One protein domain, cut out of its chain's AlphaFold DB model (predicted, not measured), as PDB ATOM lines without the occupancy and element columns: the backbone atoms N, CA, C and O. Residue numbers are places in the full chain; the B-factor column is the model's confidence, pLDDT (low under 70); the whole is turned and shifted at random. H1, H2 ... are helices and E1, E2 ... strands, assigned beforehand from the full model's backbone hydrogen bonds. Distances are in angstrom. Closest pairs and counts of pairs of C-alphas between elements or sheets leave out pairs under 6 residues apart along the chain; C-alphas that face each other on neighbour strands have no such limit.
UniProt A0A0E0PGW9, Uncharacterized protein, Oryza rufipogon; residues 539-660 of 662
ATOM      1  N   GLY A 539      30.588  25.766  24.726       64.19
ATOM      2  CA  GLY A 539      29.787  26.790  25.408       64.19
ATOM      3  C   GLY A 539      29.964  26.816  26.931       64.19
ATOM      4  O   GLY A 539      29.119  27.389  27.616       64.19
ATOM      5  N   GLN A 540      30.990  26.155  27.476       71.38
ATOM      6  CA  GLN A 540      31.267  26.088  28.914       71.38
ATOM      7  C   GLN A 540      32.709  26.507  29.208       71.38
ATOM      8  O   GLN A 540      33.619  26.107  28.483       71.38
ATOM      9  N   TYR A 541      32.913  27.272  30.282       75.94
ATOM     10  CA  TYR A 541      34.232  27.671  30.780       75.94
ATOM     11  C   TYR A 541      34.300  27.625  32.318       75.94
ATOM     12  O   TYR A 541      33.266  27.639  32.995       75.94
ATOM     13  N   LYS A 542      35.515  27.561  32.871       77.38
ATOM     14  CA  LYS A 542      35.806  27.522  34.311       77.38
ATOM     15  C   LYS A 542      36.746  28.671  34.681       77.38
ATOM     16  O   LYS A 542      37.756  28.858  34.017       77.38
ATOM     17  N   ILE A 543      36.458  29.395  35.760       80.44
ATOM     18  CA  ILE A 543      37.368  30.388  36.349       80.44
ATOM     19  C   ILE A 543      37.625  30.001  37.801       80.44
ATOM     20  O   ILE A 543      36.685  29.836  38.578       80.44
ATOM     21  N   VAL A 544      38.899  29.915  38.184       81.50
ATOM     22  CA  VAL A 544      39.283  29.774  39.592       81.50
ATOM     23  C   VAL A 544      39.326  31.165  40.230       81.50
ATOM     24  O   VAL A 544      40.197  31.970  39.909       81.50
ATOM     25  N   ALA A 545      38.377  31.452  41.119       83.00
ATOM     26  CA  ALA A 545      38.233  32.722  41.828       83.00
ATOM     27  C   ALA A 545      37.922  32.437  43.304       83.00
ATOM     28  O   ALA A 545      36.876  31.877  43.633       83.00
ATOM     29  N   LYS A 546      38.860  32.791  44.189       82.31
ATOM     30  CA  LYS A 546      38.838  32.396  45.602       82.31
ATOM     31  C   LYS A 546      38.042  33.389  46.451       82.31
ATOM     32  O   LYS A 546      38.488  34.513  46.668       82.31
ATOM     33  N   GLY A 547      36.925  32.936  47.011       82.38
ATOM     34  CA  GLY A 547      36.028  33.751  47.831       82.38
ATOM     35  C   GLY A 547      35.138  34.695  47.016       82.38
ATOM     36  O   GLY A 547      35.368  34.962  45.837       82.38
ATOM     37  N   ASP A 548      34.071  35.175  47.647       80.69
ATOM     38  CA  ASP A 548      32.912  35.670  46.900       80.69
ATOM     39  C   ASP A 548      33.104  37.073  46.305       80.69
ATOM     40  O   ASP A 548      32.527  37.366  45.258       80.69
ATOM     41  N   THR A 549      33.996  37.898  46.867       84.62
ATOM     42  CA  THR A 549      34.427  39.168  46.252       84.62
ATOM     43  C   THR A 549      35.083  38.922  44.893       84.62
ATOM     44  O   THR A 549      34.598  39.429  43.887       84.62
ATOM     45  N   ALA A 550      36.097  38.049  44.826       84.50
ATOM     46  CA  ALA A 550      36.800  37.728  43.581       84.50
ATOM     47  C   ALA A 550      35.884  37.050  42.542       84.50
ATOM     48  O   ALA A 550      36.022  37.275  41.340       84.50
ATOM     49  N   LYS A 551      34.907  36.245  42.987       87.12
ATOM     50  CA  LYS A 551      33.870  35.683  42.103       87.12
ATOM     51  C   LYS A 551      32.960  36.778  41.539       87.12
ATOM     52  O   LYS A 551      32.634  36.756  40.357       87.12
ATOM     53  N   THR A 552      32.583  37.758  42.355       87.12
ATOM     54  CA  THR A 552      31.715  38.870  41.934       87.12
ATOM     55  C   THR A 552      32.447  39.838  41.003       87.12
ATOM     56  O   THR A 552      31.908  40.214  39.964       87.12
ATOM     57  N   GLU A 553      33.717  40.141  41.279       88.50
ATOM     58  CA  GLU A 553      34.615  40.827  40.343       88.50
ATOM     59  C   GLU A 553      34.727  40.062  39.015       88.50
ATOM     60  O   GLU A 553      34.663  40.672  37.947       88.50
ATOM     61  N   ALA A 554      34.831  38.729  39.043       89.12
ATOM     62  CA  ALA A 554      34.851  37.930  37.820       89.12
ATOM     63  C   ALA A 554      33.539  38.052  37.017       89.12
ATOM     64  O   ALA A 554      33.604  38.190  35.796       89.12
ATOM     65  N   VAL A 555      32.365  38.096  37.670       90.00
ATOM     66  CA  VAL A 555      31.083  38.400  36.996       90.00
ATOM     67  C   VAL A 555      31.117  39.777  36.334       90.00
ATOM     68  O   VAL A 555      30.767  39.889  35.161       90.00
ATOM     69  N   VAL A 556      31.552  40.817  37.051       90.00
ATOM     70  CA  VAL A 556      31.624  42.189  36.517       90.00
ATOM     71  C   VAL A 556      32.519  42.237  35.273       90.00
ATOM     72  O   VAL A 556      32.101  42.749  34.235       90.00
ATOM     73  N   ASN A 557      33.712  41.638  35.331       90.19
ATOM     74  CA  ASN A 557      34.636  41.586  34.193       90.19
ATOM     75  C   ASN A 557      34.058  40.799  32.995       90.19
ATOM     76  O   ASN A 557      34.170  41.264  31.858       90.19
ATOM     77  N   LEU A 558      33.379  39.668  33.233       88.88
ATOM     78  CA  LEU A 558      32.688  38.894  32.190       88.88
ATOM     79  C   LEU A 558      31.590  39.717  31.500       88.88
ATOM     80  O   LEU A 558      31.524  39.754  30.271       88.88
ATOM     81  N   VAL A 559      30.733  40.388  32.275       87.81
ATOM     82  CA  VAL A 559      29.598  41.163  31.744       87.81
ATOM     83  C   VAL A 559      30.080  42.386  30.960       87.81
ATOM     84  O   VAL A 559      29.558  42.647  29.875       87.81
ATOM     85  N   LEU A 560      31.118  43.083  31.436       86.38
ATOM     86  CA  LEU A 560      31.720  44.220  30.727       86.38
ATOM     87  C   LEU A 560      32.382  43.811  29.396       86.38
ATOM     88  O   LEU A 560      32.266  44.544  28.414       86.38
ATOM     89  N   SER A 561      33.038  42.645  29.333       85.94
ATOM     90  CA  SER A 561      33.690  42.138  28.110       85.94
ATOM     91  C   SER A 561      32.740  41.511  27.089       85.94
ATOM     92  O   SER A 561      32.923  41.658  25.874       85.94
ATOM     93  N   LEU A 562      31.760  40.739  27.561       84.12
ATOM     94  CA  LEU A 562      30.858  39.982  26.692       84.12
ATOM     95  C   LEU A 562      29.652  40.815  26.253       84.12
ATOM     96  O   LEU A 562      29.214  40.649  25.118       84.12
ATOM     97  N   GLN A 563      29.178  41.732  27.103       84.00
ATOM     98  CA  GLN A 563      27.990  42.571  26.890       84.00
ATOM     99  C   GLN A 563      26.726  41.753  26.517       84.00
ATOM    100  O   GLN A 563      26.097  42.016  25.490       84.00
ATOM    101  N   PRO A 564      26.364  40.720  27.310       84.75
ATOM    102  CA  PRO A 564      25.251  39.820  27.001       84.75
ATOM    103  C   PRO A 564      23.885  40.516  27.124       84.75
ATOM    104  O   PRO A 564      23.698  41.409  27.943       84.75
ATOM    105  N   MET A 565      22.875  40.054  26.379       83.50
ATOM    106  CA  MET A 565      21.505  40.595  26.475       83.50
ATOM    107  C   MET A 565      20.883  40.325  27.858       83.50
ATOM    108  O   MET A 565      20.154  41.158  28.403       83.50
ATOM    109  N   VAL A 566      21.170  39.145  28.412       85.00
ATOM    110  CA  VAL A 566      20.765  38.708  29.753       85.00
ATOM    111  C   VAL A 566      21.951  38.009  30.404       85.00
ATOM    112  O   VAL A 566      22.598  37.187  29.752       85.00
ATOM    113  N   ALA A 567      22.209  38.283  31.681       88.25
ATOM    114  CA  ALA A 567      23.130  37.485  32.481       88.25
ATOM    115  C   ALA A 567      22.466  36.976  33.770       88.25
ATOM    116  O   ALA A 567      21.818  37.741  34.485       88.25
ATOM    117  N   SER A 568      22.632  35.689  34.063       88.19
ATOM    118  CA  SER A 568      22.067  34.990  35.221       88.19
ATOM    119  C   SER A 568      23.199  34.581  36.163       88.19
ATOM    120  O   SER A 568      24.097  33.859  35.742       88.19
ATOM    121  N   VAL A 569      23.167  34.980  37.435       88.38
ATOM    122  CA  VAL A 569      24.162  34.555  38.437       88.38
ATOM    123  C   VAL A 569      23.489  33.687  39.487       88.38
ATOM    124  O   VAL A 569      22.673  34.178  40.265       88.38
ATOM    125  N   PHE A 570      23.825  32.399  39.502       85.75
ATOM    126  CA  PHE A 570      23.265  31.400  40.411       85.75
ATOM    127  C   PHE A 570      24.081  31.335  41.708       85.75
ATOM    128  O   PHE A 570      25.279  31.039  41.680       85.75
ATOM    129  N   VAL A 571      23.419  31.585  42.841       84.62
ATOM    130  CA  VAL A 571      24.004  31.587  44.192       84.62
ATOM    131  C   VAL A 571      23.131  30.812  45.187       84.62
ATOM    132  O   VAL A 571      21.916  30.700  45.032       84.62
ATOM    133  N   GLY A 572      23.749  30.267  46.238       79.44
ATOM    134  CA  GLY A 572      23.087  29.321  47.148       79.44
ATOM    135  C   GLY A 572      22.080  29.908  48.149       79.44
ATOM    136  O   GLY A 572      21.370  29.141  48.790       79.44
ATOM    137  N   ASN A 573      22.009  31.231  48.341       82.69
ATOM    138  CA  ASN A 573      21.086  31.850  49.305       82.69
ATOM    139  C   ASN A 573      20.750  33.319  48.963       82.69
ATOM    140  O   ASN A 573      21.467  33.975  48.207       82.69
ATOM    141  N   HIS A 574      19.678  33.840  49.570       83.94
ATOM    142  CA  HIS A 574      19.153  35.188  49.321       83.94
ATOM    143  C   HIS A 574      20.094  36.327  49.749       83.94
ATOM    144  O   HIS A 574      20.169  37.346  49.069       83.94
ATOM    145  N   ILE A 575      20.835  36.164  50.850       85.62
ATOM    146  CA  ILE A 575      21.735  37.204  51.381       85.62
ATOM    147  C   ILE A 575      22.925  37.389  50.432       85.62
ATOM    148  O   ILE A 575      23.257  38.515  50.065       85.62
ATOM    149  N   SER A 576      23.500  36.285  49.945       84.06
ATOM    150  CA  SER A 576      24.502  36.313  48.876       84.06
ATOM    151  C   SER A 576      23.942  36.905  47.578       84.06
ATOM    152  O   SER A 576      24.663  37.628  46.902       84.06
ATOM    153  N   ALA A 577      22.670  36.665  47.234       86.00
ATOM    154  CA  ALA A 577      22.053  37.263  46.044       86.00
ATOM    155  C   ALA A 577      21.914  38.792  46.151       86.00
ATOM    156  O   ALA A 577      22.198  39.491  45.180       86.00
ATOM    157  N   ILE A 578      21.537  39.315  47.326       88.06
ATOM    158  CA  ILE A 578      21.518  40.762  47.593       88.06
ATOM    159  C   ILE A 578      22.934  41.337  47.482       88.06
ATOM    160  O   ILE A 578      23.151  42.256  46.700       88.06
ATOM    161  N   SER A 579      23.912  40.756  48.184       87.88
ATOM    162  CA  SER A 579      25.295  41.260  48.180       87.88
ATOM    163  C   SER A 579      25.939  41.233  46.786       87.88
ATOM    164  O   SER A 579      26.580  42.207  46.393       87.88
ATOM    165  N   VAL A 580      25.727  40.168  46.004       88.06
ATOM    166  CA  VAL A 580      26.208  40.076  44.613       88.06
ATOM    167  C   VAL A 580      25.516  41.111  43.721       88.06
ATOM    168  O   VAL A 580      26.181  41.735  42.895       88.06
ATOM    169  N   LYS A 581      24.208  41.344  43.897       90.75
ATOM    170  CA  LYS A 581      23.485  42.397  43.173       90.75
ATOM    171  C   LYS A 581      24.055  43.788  43.489       90.75
ATOM    172  O   LYS A 581      24.404  44.511  42.558       90.75
ATOM    173  N   GLU A 582      24.158  44.142  44.769       89.94
ATOM    174  CA  GLU A 582      24.629  45.459  45.228       89.94
ATOM    175  C   GLU A 582      26.062  45.761  44.772       89.94
ATOM    176  O   GLU A 582      26.391  46.913  44.489       89.94
ATOM    177  N   GLU A 583      26.926  44.746  44.676       88.31
ATOM    178  CA  GLU A 583      28.284  44.924  44.159       88.31
ATOM    179  C   GLU A 583      28.296  45.127  42.638       88.31
ATOM    180  O   GLU A 583      28.970  46.029  42.143       88.31
ATOM    181  N   ILE A 584      27.515  44.344  41.884       89.50
ATOM    182  CA  ILE A 584      27.432  44.473  40.422       89.50
ATOM    183  C   ILE A 584      26.844  45.837  40.019       89.50
ATOM    184  O   ILE A 584      27.364  46.463  39.091       89.50
ATOM    185  N   GLU A 585      25.828  46.345  40.729       89.00
ATOM    186  CA  GLU A 585      25.193  47.649  40.450       89.00
ATOM    187  C   GLU A 585      26.160  48.849  40.550       89.00
ATOM    188  O   GLU A 585      25.925  49.874  39.907       89.00
ATOM    189  N   LYS A 586      27.281  48.730  41.278       87.19
ATOM    190  CA  LYS A 586      28.315  49.784  41.359       87.19
ATOM    191  C   LYS A 586      29.086  49.967  40.050       87.19
ATOM    192  O   LYS A 586      29.518  51.079  39.745       87.19
ATOM    193  N   PHE A 587      29.275  48.885  39.292       84.50
ATOM    194  CA  PHE A 587      30.171  48.840  38.130       84.50
ATOM    195  C   PHE A 587      29.426  48.654  36.801       84.50
ATOM    196  O   PHE A 587      29.794  49.256  35.792       84.50
ATOM    197  N   VAL A 588      28.366  47.843  36.780       83.81
ATOM    198  CA  VAL A 588      27.643  47.455  35.560       83.81
ATOM    199  C   VAL A 588      26.444  48.380  35.337       83.81
ATOM    200  O   VAL A 588      25.312  48.102  35.730       83.81
ATOM    201  N   LYS A 589      26.698  49.509  34.668       82.75
ATOM    202  CA  LYS A 589      25.653  50.430  34.192       82.75
ATOM    203  C   LYS A 589      24.963  49.880  32.934       82.75
ATOM    204  O   LYS A 589      25.552  49.111  32.181       82.75
ATOM    205  N   GLY A 590      23.720  50.302  32.685       80.56
ATOM    206  CA  GLY A 590      22.951  49.909  31.490       80.56
ATOM    207  C   GLY A 590      22.166  48.595  31.613       80.56
ATOM    208  O   GLY A 590      21.557  48.163  30.635       80.56
ATOM    209  N   TYR A 591      22.136  47.983  32.800       85.88
ATOM    210  CA  TYR A 591      21.362  46.774  33.089       85.88
ATOM    211  C   TYR A 591      20.352  47.013  34.219       85.88
ATOM    212  O   TYR A 591      20.615  47.760  35.157       85.88
ATOM    213  N   LEU A 592      19.206  46.336  34.147       88.06
ATOM    214  CA  LEU A 592      18.261  46.170  35.253       88.06
ATOM    215  C   LEU A 592      18.580  44.866  35.987       88.06
ATOM    216  O   LEU A 592      18.654  43.817  35.343       88.06
ATOM    217  N   LEU A 593      18.743  44.931  37.312       91.56
ATOM    218  CA  LEU A 593      19.041  43.771  38.154       91.56
ATOM    219  C   LEU A 593      17.845  43.375  39.029       91.56
ATOM    220  O   LEU A 593      17.332  44.162  39.826       91.56
ATOM    221  N   ASP A 594      17.440  42.117  38.900       90.19
ATOM    222  CA  ASP A 594      16.295  41.487  39.564       90.19
ATOM    223  C   ASP A 594      16.773  40.236  40.331       90.19
ATOM    224  O   ASP A 594      17.738  39.599  39.910       90.19
ATOM    225  N   ILE A 595      16.132  39.867  41.445       89.44
ATOM    226  CA  ILE A 595      16.489  38.670  42.235       89.44
ATOM    227  C   ILE A 595      15.326  37.684  42.189       89.44
ATOM    228  O   ILE A 595      14.189  38.039  42.490       89.44
ATOM    229  N   LYS A 596      15.611  36.431  41.823       86.88
ATOM    230  CA  LYS A 596      14.596  35.376  41.672       86.88
ATOM    231  C   LYS A 596      14.954  34.135  42.457       86.88
ATOM    232  O   LYS A 596      16.098  33.696  42.441       86.88
ATOM    233  N   GLU A 597      13.953  33.534  43.081       80.12
ATOM    234  CA  GLU A 597      14.075  32.192  43.635       80.12
ATOM    235  C   GLU A 597      13.867  31.147  42.525       80.12
ATOM    236  O   GLU A 597      12.940  31.244  41.717       80.12
ATOM    237  N   ALA A 598      14.737  30.140  42.480       68.00
ATOM    238  CA  ALA A 598      14.727  29.073  41.490       68.00
ATOM    239  C   ALA A 598      15.001  27.716  42.162       68.00
ATOM    240  O   ALA A 598      16.116  27.202  42.123       68.00
ATOM    241  N   LYS A 599      13.959  27.130  42.775       59.38
ATOM    242  CA  LYS A 599      13.935  25.746  43.304       59.38
ATOM    243  C   LYS A 599      15.189  25.354  44.111       59.38
ATOM    244  O   LYS A 599      15.855  24.373  43.792       59.38
ATOM    245  N   GLY A 600      15.490  26.114  45.165       63.44
ATOM    246  CA  GLY A 600      16.618  25.850  46.073       63.44
ATOM    247  C   GLY A 600      17.890  26.654  45.788       63.44
ATOM    248  O   GLY A 600      18.826  26.587  46.577       63.44
ATOM    249  N   ALA A 601      17.919  27.452  44.718       72.62
ATOM    250  CA  ALA A 601      18.937  28.474  44.478       72.62
ATOM    251  C   ALA A 601      18.293  29.857  44.292       72.62
ATOM    252  O   ALA A 601      17.097  29.969  44.007       72.62
ATOM    253  N   TYR A 602      19.099  30.908  44.413       82.19
ATOM    254  CA  TYR A 602      18.723  32.281  44.089       82.19
ATOM    255  C   TYR A 602      19.498  32.743  42.855       82.19
ATOM    256  O   TYR A 602      20.652  32.361  42.655       82.19
ATOM    257  N   VAL A 603      18.856  33.548  42.013       85.50
ATOM    258  CA  VAL A 603      19.408  34.007  40.737       85.50
ATOM    259  C   VAL A 603      19.354  35.525  40.677       85.50
ATOM    260  O   VAL A 603      18.265  36.103  40.698       85.50
ATOM    261  N   VAL A 604      20.516  36.168  40.563       87.00
ATOM    262  CA  VAL A 604      20.603  37.583  40.180       87.00
ATOM    263  C   VAL A 604      20.505  37.645  38.659       87.00
ATOM    264  O   VAL A 604      21.359  37.104  37.959       87.00
ATOM    265  N   VAL A 605      19.444  38.258  38.140       88.00
ATOM    266  CA  VAL A 605      19.169  38.367  36.703       88.00
ATOM    267  C   VAL A 605      19.413  39.803  36.254       88.00
ATOM    268  O   VAL A 605      18.623  40.698  36.549       88.00
ATOM    269  N   MET A 606      20.493  40.000  35.507       90.06
ATOM    270  CA  MET A 606      20.803  41.215  34.759       90.06
ATOM    271  C   MET A 606      20.097  41.181  33.399       90.06
ATOM    272  O   MET A 606      20.195  40.189  32.675       90.06
ATOM    273  N   LYS A 607      19.439  42.273  33.006       87.00
ATOM    274  CA  LYS A 607      18.886  42.473  31.654       87.00
ATOM    275  C   LYS A 607      19.340  43.805  31.083       87.00
ATOM    276  O   LYS A 607      19.194  44.813  31.769       87.00
ATOM    277  N   PHE A 608      19.835  43.824  29.850       83.19
ATOM    278  CA  PHE A 608      20.212  45.075  29.189       83.19
ATOM    279  C   PHE A 608      18.987  45.987  28.980       83.19
ATOM    280  O   PHE A 608      17.884  45.495  28.731       83.19
ATOM    281  N   ILE A 609      19.166  47.303  29.139       76.94
ATOM    282  CA  ILE A 609      18.059  48.280  29.164       76.94
ATOM    283  C   ILE A 609      17.546  48.642  27.764       76.94
ATOM    284  O   ILE A 609      16.342  48.840  27.590       76.94
ATOM    285  N   GLU A 610      18.422  48.730  26.764       65.81
ATOM    286  CA  GLU A 610      18.015  49.048  25.392       65.81
ATOM    287  C   GLU A 610      17.470  47.810  24.670       65.81
ATOM    288  O   GLU A 610      17.968  46.702  24.862       65.81
ATOM    289  N   THR A 611      16.474  47.992  23.799       45.06
ATOM    290  CA  THR A 611      15.888  46.919  22.980       45.06
ATOM    291  C   THR A 611      16.856  46.462  21.879       45.06
ATOM    292  O   THR A 611      17.036  47.203  20.908       45.06
ATOM    293  N   PRO A 612      17.451  45.255  21.948       47.31
ATOM    294  CA  PRO A 612      18.412  44.817  20.943       47.31
ATOM    295  C   PRO A 612      17.706  44.190  19.738       47.31
ATOM    296  O   PRO A 612      16.633  43.594  19.864       47.31
ATOM    297  N   ASN A 613      18.357  44.237  18.574       41.34
ATOM    298  CA  ASN A 613      17.948  43.428  17.426       41.34
ATOM    299  C   ASN A 613      17.932  41.931  17.798       41.34
ATOM    300  O   ASN A 613      18.774  41.456  18.565       41.34
ATOM    301  N   ALA A 614      16.969  41.184  17.251       37.41
ATOM    302  CA  ALA A 614      16.749  39.782  17.603       37.41
ATOM    303  C   ALA A 614      17.987  38.914  17.289       37.41
ATOM    304  O   ALA A 614      18.336  38.717  16.127       37.41
ATOM    305  N   GLY A 615      18.640  38.391  18.334       48.16
ATOM    306  CA  GLY A 615      19.866  37.590  18.213       48.16
ATOM    307  C   GLY A 615      20.838  37.675  19.398       48.16
ATOM    308  O   GLY A 615      21.776  36.882  19.457       48.16
ATOM    309  N   GLY A 616      20.629  38.603  20.343       57.75
ATOM    310  CA  GLY A 616      21.436  38.693  21.566       57.75
ATOM    311  C   GLY A 616      21.371  37.426  22.432       57.75
ATOM    312  O   GLY A 616      20.349  36.740  22.484       57.75
ATOM    313  N   LYS A 617      22.488  37.110  23.092       70.12
ATOM    314  CA  LYS A 617      22.722  35.837  23.791       70.12
ATOM    315  C   LYS A 617      22.685  35.987  25.310       70.12
ATOM    316  O   LYS A 617      22.671  37.099  25.840       70.12
ATOM    317  N   ILE A 618      22.683  34.842  25.989       79.62
ATOM    318  CA  ILE A 618      22.572  34.728  27.447       79.62
ATOM    319  C   ILE A 618      23.924  34.301  28.039       79.62
ATOM    320  O   ILE A 618      24.621  33.465  27.462       79.62
ATOM    321  N   LEU A 619      24.288  34.860  29.193       83.38
ATOM    322  CA  LEU A 619      25.430  34.439  30.005       83.38
ATOM    323  C   LEU A 619      24.931  33.865  31.336       83.38
ATOM    324  O   LEU A 619      24.364  34.593  32.140       83.38
ATOM    325  N   ASP A 620      25.180  32.593  31.606       82.75
ATOM    326  CA  ASP A 620      24.857  31.954  32.882       82.75
ATOM    327  C   ASP A 620      26.144  31.736  33.690       82.75
ATOM    328  O   ASP A 620      27.103  31.140  33.197       82.75
ATOM    329  N   VAL A 621      26.183  32.217  34.936       83.88
ATOM    330  CA  VAL A 621      27.345  32.128  35.833       83.88
ATOM    331  C   VAL A 621      26.976  31.384  37.116       83.88
ATOM    332  O   VAL A 621      26.017  31.741  37.797       83.88
ATOM    333  N   LEU A 622      27.730  30.336  37.449       83.19
ATOM    334  CA  LEU A 622      27.443  29.418  38.555       83.19
ATOM    335  C   LEU A 622      28.535  29.532  39.633       83.19
ATOM    336  O   LEU A 622      29.698  29.249  39.345       83.19
ATOM    337  N   PHE A 623      28.181  29.905  40.867       80.81
ATOM    338  CA  PHE A 623      29.124  30.000  41.995       80.81
ATOM    339  C   PHE A 623      29.212  28.656  42.735       80.81
ATOM    340  O   PHE A 623      28.314  28.345  43.509       80.81
ATOM    341  N   ASN A 624      30.286  27.873  42.559       63.44
ATOM    342  CA  ASN A 624      30.526  26.595  43.267       63.44
ATOM    343  C   ASN A 624      29.377  25.550  43.216       63.44
ATOM    344  O   ASN A 624      29.383  24.592  43.987       63.44
ATOM    345  N   THR A 625      28.370  25.721  42.356       58.34
ATOM    346  CA  THR A 625      27.102  24.977  42.437       58.34
ATOM    347  C   THR A 625      26.945  23.915  41.360       58.34
ATOM    348  O   THR A 625      26.937  24.216  40.163       58.34
ATOM    349  N   GLU A 626      26.634  22.695  41.796       55.03
ATOM    350  CA  GLU A 626      25.811  21.767  41.020       55.03
ATOM    351  C   GLU A 626      24.359  22.266  41.053       55.03
ATOM    352  O   GLU A 626      23.561  21.884  41.908       55.03
ATOM    353  N   VAL A 627      24.011  23.179  40.143       51.81
ATOM    354  CA  VAL A 627      22.602  23.532  39.934       51.81
ATOM    355  C   VAL A 627      21.910  22.285  39.377       51.81
ATOM    356  O   VAL A 627      22.335  21.762  38.348       51.81
ATOM    357  N   GLY A 628      20.895  21.783  40.089       48.88
ATOM    358  CA  GLY A 628      20.249  20.497  39.797       48.88
ATOM    359  C   GLY A 628      19.502  20.448  38.455       48.88
ATOM    360  O   GLY A 628      19.571  21.380  37.659       48.88
ATOM    361  N   GLU A 629      18.719  19.382  38.230       41.78
ATOM    362  CA  GLU A 629      18.082  18.993  36.943       41.78
ATOM    363  C   GLU A 629      17.297  20.085  36.174       41.78
ATOM    364  O   GLU A 629      16.921  19.904  35.011       41.78
ATOM    365  N   VAL A 630      17.026  21.216  36.827       44.72
ATOM    366  CA  VAL A 630      16.376  22.411  36.286       44.72
ATOM    367  C   VAL A 630      17.313  23.231  35.382       44.72
ATOM    368  O   VAL A 630      16.829  23.840  34.428       44.72
ATOM    369  N   TYR A 631      18.632  23.248  35.623       58.31
ATOM    370  CA  TYR A 631      19.575  24.001  34.783       58.31
ATOM    371  C   TYR A 631      19.897  23.249  33.488       58.31
ATOM    372  O   TYR A 631      20.839  22.463  33.392       58.31
ATOM    373  N   LYS A 632      19.096  23.523  32.458       55.25
ATOM    374  CA  LYS A 632      19.361  23.093  31.084       55.25
ATOM    375  C   LYS A 632      19.921  24.267  30.295       55.25
ATOM    376  O   LYS A 632      19.162  25.113  29.828       55.25
ATOM    377  N   GLN A 633      21.245  24.286  30.144       61.34
ATOM    378  CA  GLN A 633      21.937  25.218  29.256       61.34
ATOM    379  C   GLN A 633      21.286  25.184  27.863       61.34
ATOM    380  O   GLN A 633      21.118  24.120  27.262       61.34
ATOM    381  N   THR A 634      20.906  26.350  27.352       61.41
ATOM    382  CA  THR A 634      20.330  26.498  26.011       61.41
ATOM    383  C   THR A 634      21.427  26.507  24.941       61.41
ATOM    384  O   THR A 634      22.584  26.819  25.220       61.41
ATOM    385  N   ALA A 635      21.063  26.253  23.682       59.31
ATOM    386  CA  ALA A 635      22.003  26.346  22.559       59.31
ATOM    387  C   ALA A 635      22.604  27.760  22.354       59.31
ATOM    388  O   ALA A 635      23.630  27.891  21.690       59.31
ATOM    389  N   ASN A 636      21.991  28.799  22.940       63.88
ATOM    390  CA  ASN A 636      22.376  30.207  22.787       63.88
ATOM    391  C   ASN A 636      22.928  30.836  24.088       63.88
ATOM    392  O   ASN A 636      23.085  32.057  24.152       63.88
ATOM    393  N   SER A 637      23.195  30.036  25.127       67.81
ATOM    394  CA  SER A 637      23.710  30.503  26.425       67.81
ATOM    395  C   SER A 637      25.148  30.046  26.665       67.81
ATOM    396  O   SER A 637      25.439  28.851  26.577       67.81
ATOM    397  N   VAL A 638      26.032  30.979  27.023       74.44
ATOM    398  CA  VAL A 638      27.394  30.703  27.509       74.44
ATOM    399  C   VAL A 638      27.330  30.415  29.007       74.44
ATOM    400  O   VAL A 638      26.752  31.199  29.747       74.44
ATOM    401  N   CYS A 639      27.937  29.320  29.460       76.94
ATOM    402  CA  CYS A 639      27.950  28.907  30.864       76.94
ATOM    403  C   CYS A 639      29.358  29.064  31.459       76.94
ATOM    404  O   CYS A 639      30.297  28.421  30.989       76.94
ATOM    405  N   VAL A 640      29.516  29.849  32.525       81.50
ATOM    406  CA  VAL A 640      30.792  30.001  33.243       81.50
ATOM    407  C   VAL A 640      30.651  29.505  34.679       81.50
ATOM    408  O   VAL A 640      29.781  29.952  35.421       81.50
ATOM    409  N   LYS A 641      31.510  28.575  35.097       81.62
ATOM    410  CA  LYS A 641      31.571  28.093  36.485       81.62
ATOM    411  C   LYS A 641      32.691  28.812  37.231       81.62
ATOM    412  O   LYS A 641      33.833  28.788  36.777       81.62
ATOM    413  N   LEU A 642      32.368  29.433  38.363       79.81
ATOM    414  CA  LEU A 642      33.338  30.059  39.262       79.81
ATOM    415  C   LEU A 642      33.632  29.106  40.424       79.81
ATOM    416  O   LEU A 642      32.701  28.603  41.058       79.81
ATOM    417  N   LEU A 643      34.916  28.841  40.666       81.06
ATOM    418  CA  LEU A 643      35.402  27.735  41.494       81.06
ATOM    419  C   LEU A 643      36.473  28.221  42.483       81.06
ATOM    420  O   LEU A 643      37.368  28.971  42.105       81.06
ATOM    421  N   ASP A 644      36.454  27.755  43.734       76.94
ATOM    422  CA  ASP A 644      37.512  28.082  44.715       76.94
ATOM    423  C   ASP A 644      38.820  27.272  44.528       76.94
ATOM    424  O   ASP A 644      39.814  27.531  45.213       76.94
ATOM    425  N   LYS A 645      38.830  26.260  43.647       72.00
ATOM    426  CA  LYS A 645      39.961  25.348  43.372       72.00
ATOM    427  C   LYS A 645      39.983  24.950  41.890       72.00
ATOM    428  O   LYS A 645      39.020  25.202  41.178       72.00
ATOM    429  N   ASN A 646      41.071  24.318  41.437       66.19
ATOM    430  CA  ASN A 646      41.160  23.744  40.092       66.19
ATOM    431  C   ASN A 646      40.783  22.249  40.105       66.19
ATOM    432  O   ASN A 646      41.578  21.403  40.519       66.19
ATOM    433  N   ASP A 647      39.573  21.932  39.647       60.38
ATOM    434  CA  ASP A 647      39.135  20.584  39.280       60.38
ATOM    435  C   ASP A 647      39.425  20.302  37.791       60.38
ATOM    436  O   ASP A 647      38.647  20.644  36.896       60.38
ATOM    437  N   GLY A 648      40.572  19.656  37.540       52.44
ATOM    438  CA  GLY A 648      41.155  19.381  36.214       52.44
ATOM    439  C   GLY A 648      40.425  18.324  35.372       52.44
ATOM    440  O   GLY A 648      41.032  17.359  34.911       52.44
ATOM    441  N   THR A 649      39.114  18.479  35.195       51.81
ATOM    442  CA  THR A 649      38.203  17.528  34.534       51.81
ATOM    443  C   THR A 649      37.279  18.202  33.508       51.81
ATOM    444  O   THR A 649      36.067  18.017  33.527       51.81
ATOM    445  N   THR A 650      37.851  18.972  32.579       48.72
ATOM    446  CA  THR A 650      37.231  19.383  31.294       48.72
ATOM    447  C   THR A 650      38.323  19.822  30.310       48.72
ATOM    448  O   THR A 650      39.352  20.311  30.767       48.72
ATOM    449  N   PRO A 651      38.120  19.712  28.982       46.81
ATOM    450  CA  PRO A 651      39.021  20.314  28.002       46.81
ATOM    451  C   PRO A 651      38.870  21.842  28.010       46.81
ATOM    452  O   PRO A 651      37.878  22.382  27.514       46.81
ATOM    453  N   GLU A 652      39.850  22.528  28.592       53.50
ATOM    454  CA  GLU A 652      39.927  23.989  28.605       53.50
ATOM    455  C   GLU A 652      40.143  24.538  27.184       53.50
ATOM    456  O   GLU A 652      40.837  23.946  26.354       53.50
ATOM    457  N   LEU A 653      39.489  25.662  26.893       56.38
ATOM    458  CA  LEU A 653      39.632  26.426  25.660       56.38
ATOM    459  C   LEU A 653      39.866  27.882  26.037       56.38
ATOM    460  O   LEU A 653      39.101  28.431  26.831       56.38
ATOM    461  N   SER A 654      40.830  28.505  25.357       63.91
ATOM    462  CA  SER A 654      41.233  29.898  25.564       63.91
ATOM    463  C   SER A 654      40.041  30.845  25.806       63.91
ATOM    464  O   SER A 654      39.155  30.902  24.951       63.91
ATOM    465  N   PRO A 655      40.034  31.676  26.867       67.94
ATOM    466  CA  PRO A 655      38.926  32.578  27.210       67.94
ATOM    467  C   PRO A 655      38.563  33.546  26.093       67.94
ATOM    468  O   PRO A 655      37.388  33.841  25.894       67.94
ATOM    469  N   ALA A 656      39.549  33.956  25.294       69.12
ATOM    470  CA  ALA A 656      39.362  34.693  24.046       69.12
ATOM    471  C   ALA A 656      38.311  34.084  23.088       69.12
ATOM    472  O   ALA A 656      37.665  34.818  22.336       69.12
ATOM    473  N   CYS A 657      38.068  32.769  23.138       71.19
ATOM    474  CA  CYS A 657      36.965  32.108  22.438       71.19
ATOM    475  C   CYS A 657      35.599  32.684  22.840       71.19
ATOM    476  O   CYS A 657      34.744  32.884  21.976       71.19
ATOM    477  N   LEU A 658      35.385  32.999  24.122       72.94
ATOM    478  CA  LEU A 658      34.119  33.534  24.629       72.94
ATOM    479  C   LEU A 658      33.795  34.916  24.049       72.94
ATOM    480  O   LEU A 658      32.626  35.206  23.820       72.94
ATOM    481  N   LEU A 659      34.794  35.728  23.674       72.56
ATOM    482  CA  LEU A 659      34.560  36.984  22.941       72.56
ATOM    483  C   LEU A 659      33.884  36.747  21.581       72.56
ATOM    484  O   LEU A 659      33.140  37.602  21.096       72.56
ATOM    485  N   ILE A 660      34.107  35.585  20.959       65.31
ATOM    486  CA  ILE A 660      33.421  35.166  19.729       65.31
ATOM    487  C   ILE A 660      31.992  34.694  20.054       65.31
ATOM    488  O   ILE A 660      31.079  34.929  19.258       65.31
TER     489      ILE A 660
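What this domain is: This is residues 539 to 660 of the 662 residues of an uncharacterized protein of Oryza rufipogon (UniProt A0A0E0PGW9). A single strongly twisted sheet of six strands makes a wall, with helices H1 and H2 packed over one face in two layers; the long link of residues 624 to 636 passes over the other face, which has no named helix. The short H3 sits by the last residues of H1, at one end of the model. The printed part has 122 residues, with three named helices and six named strands that follow each other along the chain as E1 H1 E2 H2 E3 E4 E5 E6 H3, and the mixed sheet runs E1 E6 E5 E2 E4 E3. The class is mixed, helices and strands; the whole is compact, with a radius of gyration of the C-alphas of 13.7 A and spans of 39 by 34 by 28 A.

Where its parts are: E1, residues 540 to 544, begins with C-alpha 540 at (31.267, 26.088, 28.914) and is 13.9 A long. H1, residues 548 to 562, covers 20.8 A; E2, residues 566 to 571, covers 16.4 A. H2, residues 574 to 587, covers 20.8 A from C-alpha 574 at (19.153, 35.188, 49.321). E3, residues 591 to 598, is 20.7 A long and E4, residues 601 to 608, 22.6 A. E5 is residues 618 to 623, 16.6 A, and E6 residues 637 to 643, 19.3 A. H3, residues 656 to 660, 7.4 A, ends with C-alpha 660 at (33.421, 35.166, 19.729).

How they stand to each other: E1 is an edge strand, parallel to E6, with N 541 and O 639 at 2.9 A. E6 and E5 are parallel, N 640 and O 620 at 2.8 A, as are E5 and E2, N 568 and O 619 at 2.8 A. E2 and E4 are antiparallel, N 569 and O 604 at 2.8 A; E4 and E3 form an antiparallel hairpin, N 596 and O 603 at 2.9 A. E1, H1, E2 and E2, H2, E3 are split strand-helix-strand units, their parallel strands not neighbours, both with right-handed crossovers. H1 runs along E5 at 13 degrees on the local plane, at a height over the sheet of 8.6 A. On the same face H2 runs along E4 at 17 degrees on the local plane, at a height of 8.5 A. H1, with residues 552 to 556 alone, touches H2 at a steep tilt of 48 degrees, the same way; the closest C-alphas, of Val 556 and Ile 584, are 6.2 A apart. H3 only grazes the sheet and only just touches H1, with 3 pairs of C-alphas within 8 A, the closest those of Leu 562 and Leu 659 at 6.1 A. Every O i to N i+4 pair is within hydrogen-bond range in H1, 8 of 10 in H2 and 0 of 1 in H3, where 2 of 2 O i to N i+3 pairs are.

The domain as a whole: The C-alphas farthest apart, of Thr 611 and Gly 648, are 39.6 A apart. The printed part has no cut; the links E5 to E6 and E6 to H3 are long. Mean pLDDT of the printed part is 75.4, with 37 residues under 70, among them 610 to 616, 624 to 637 and 646 to 656.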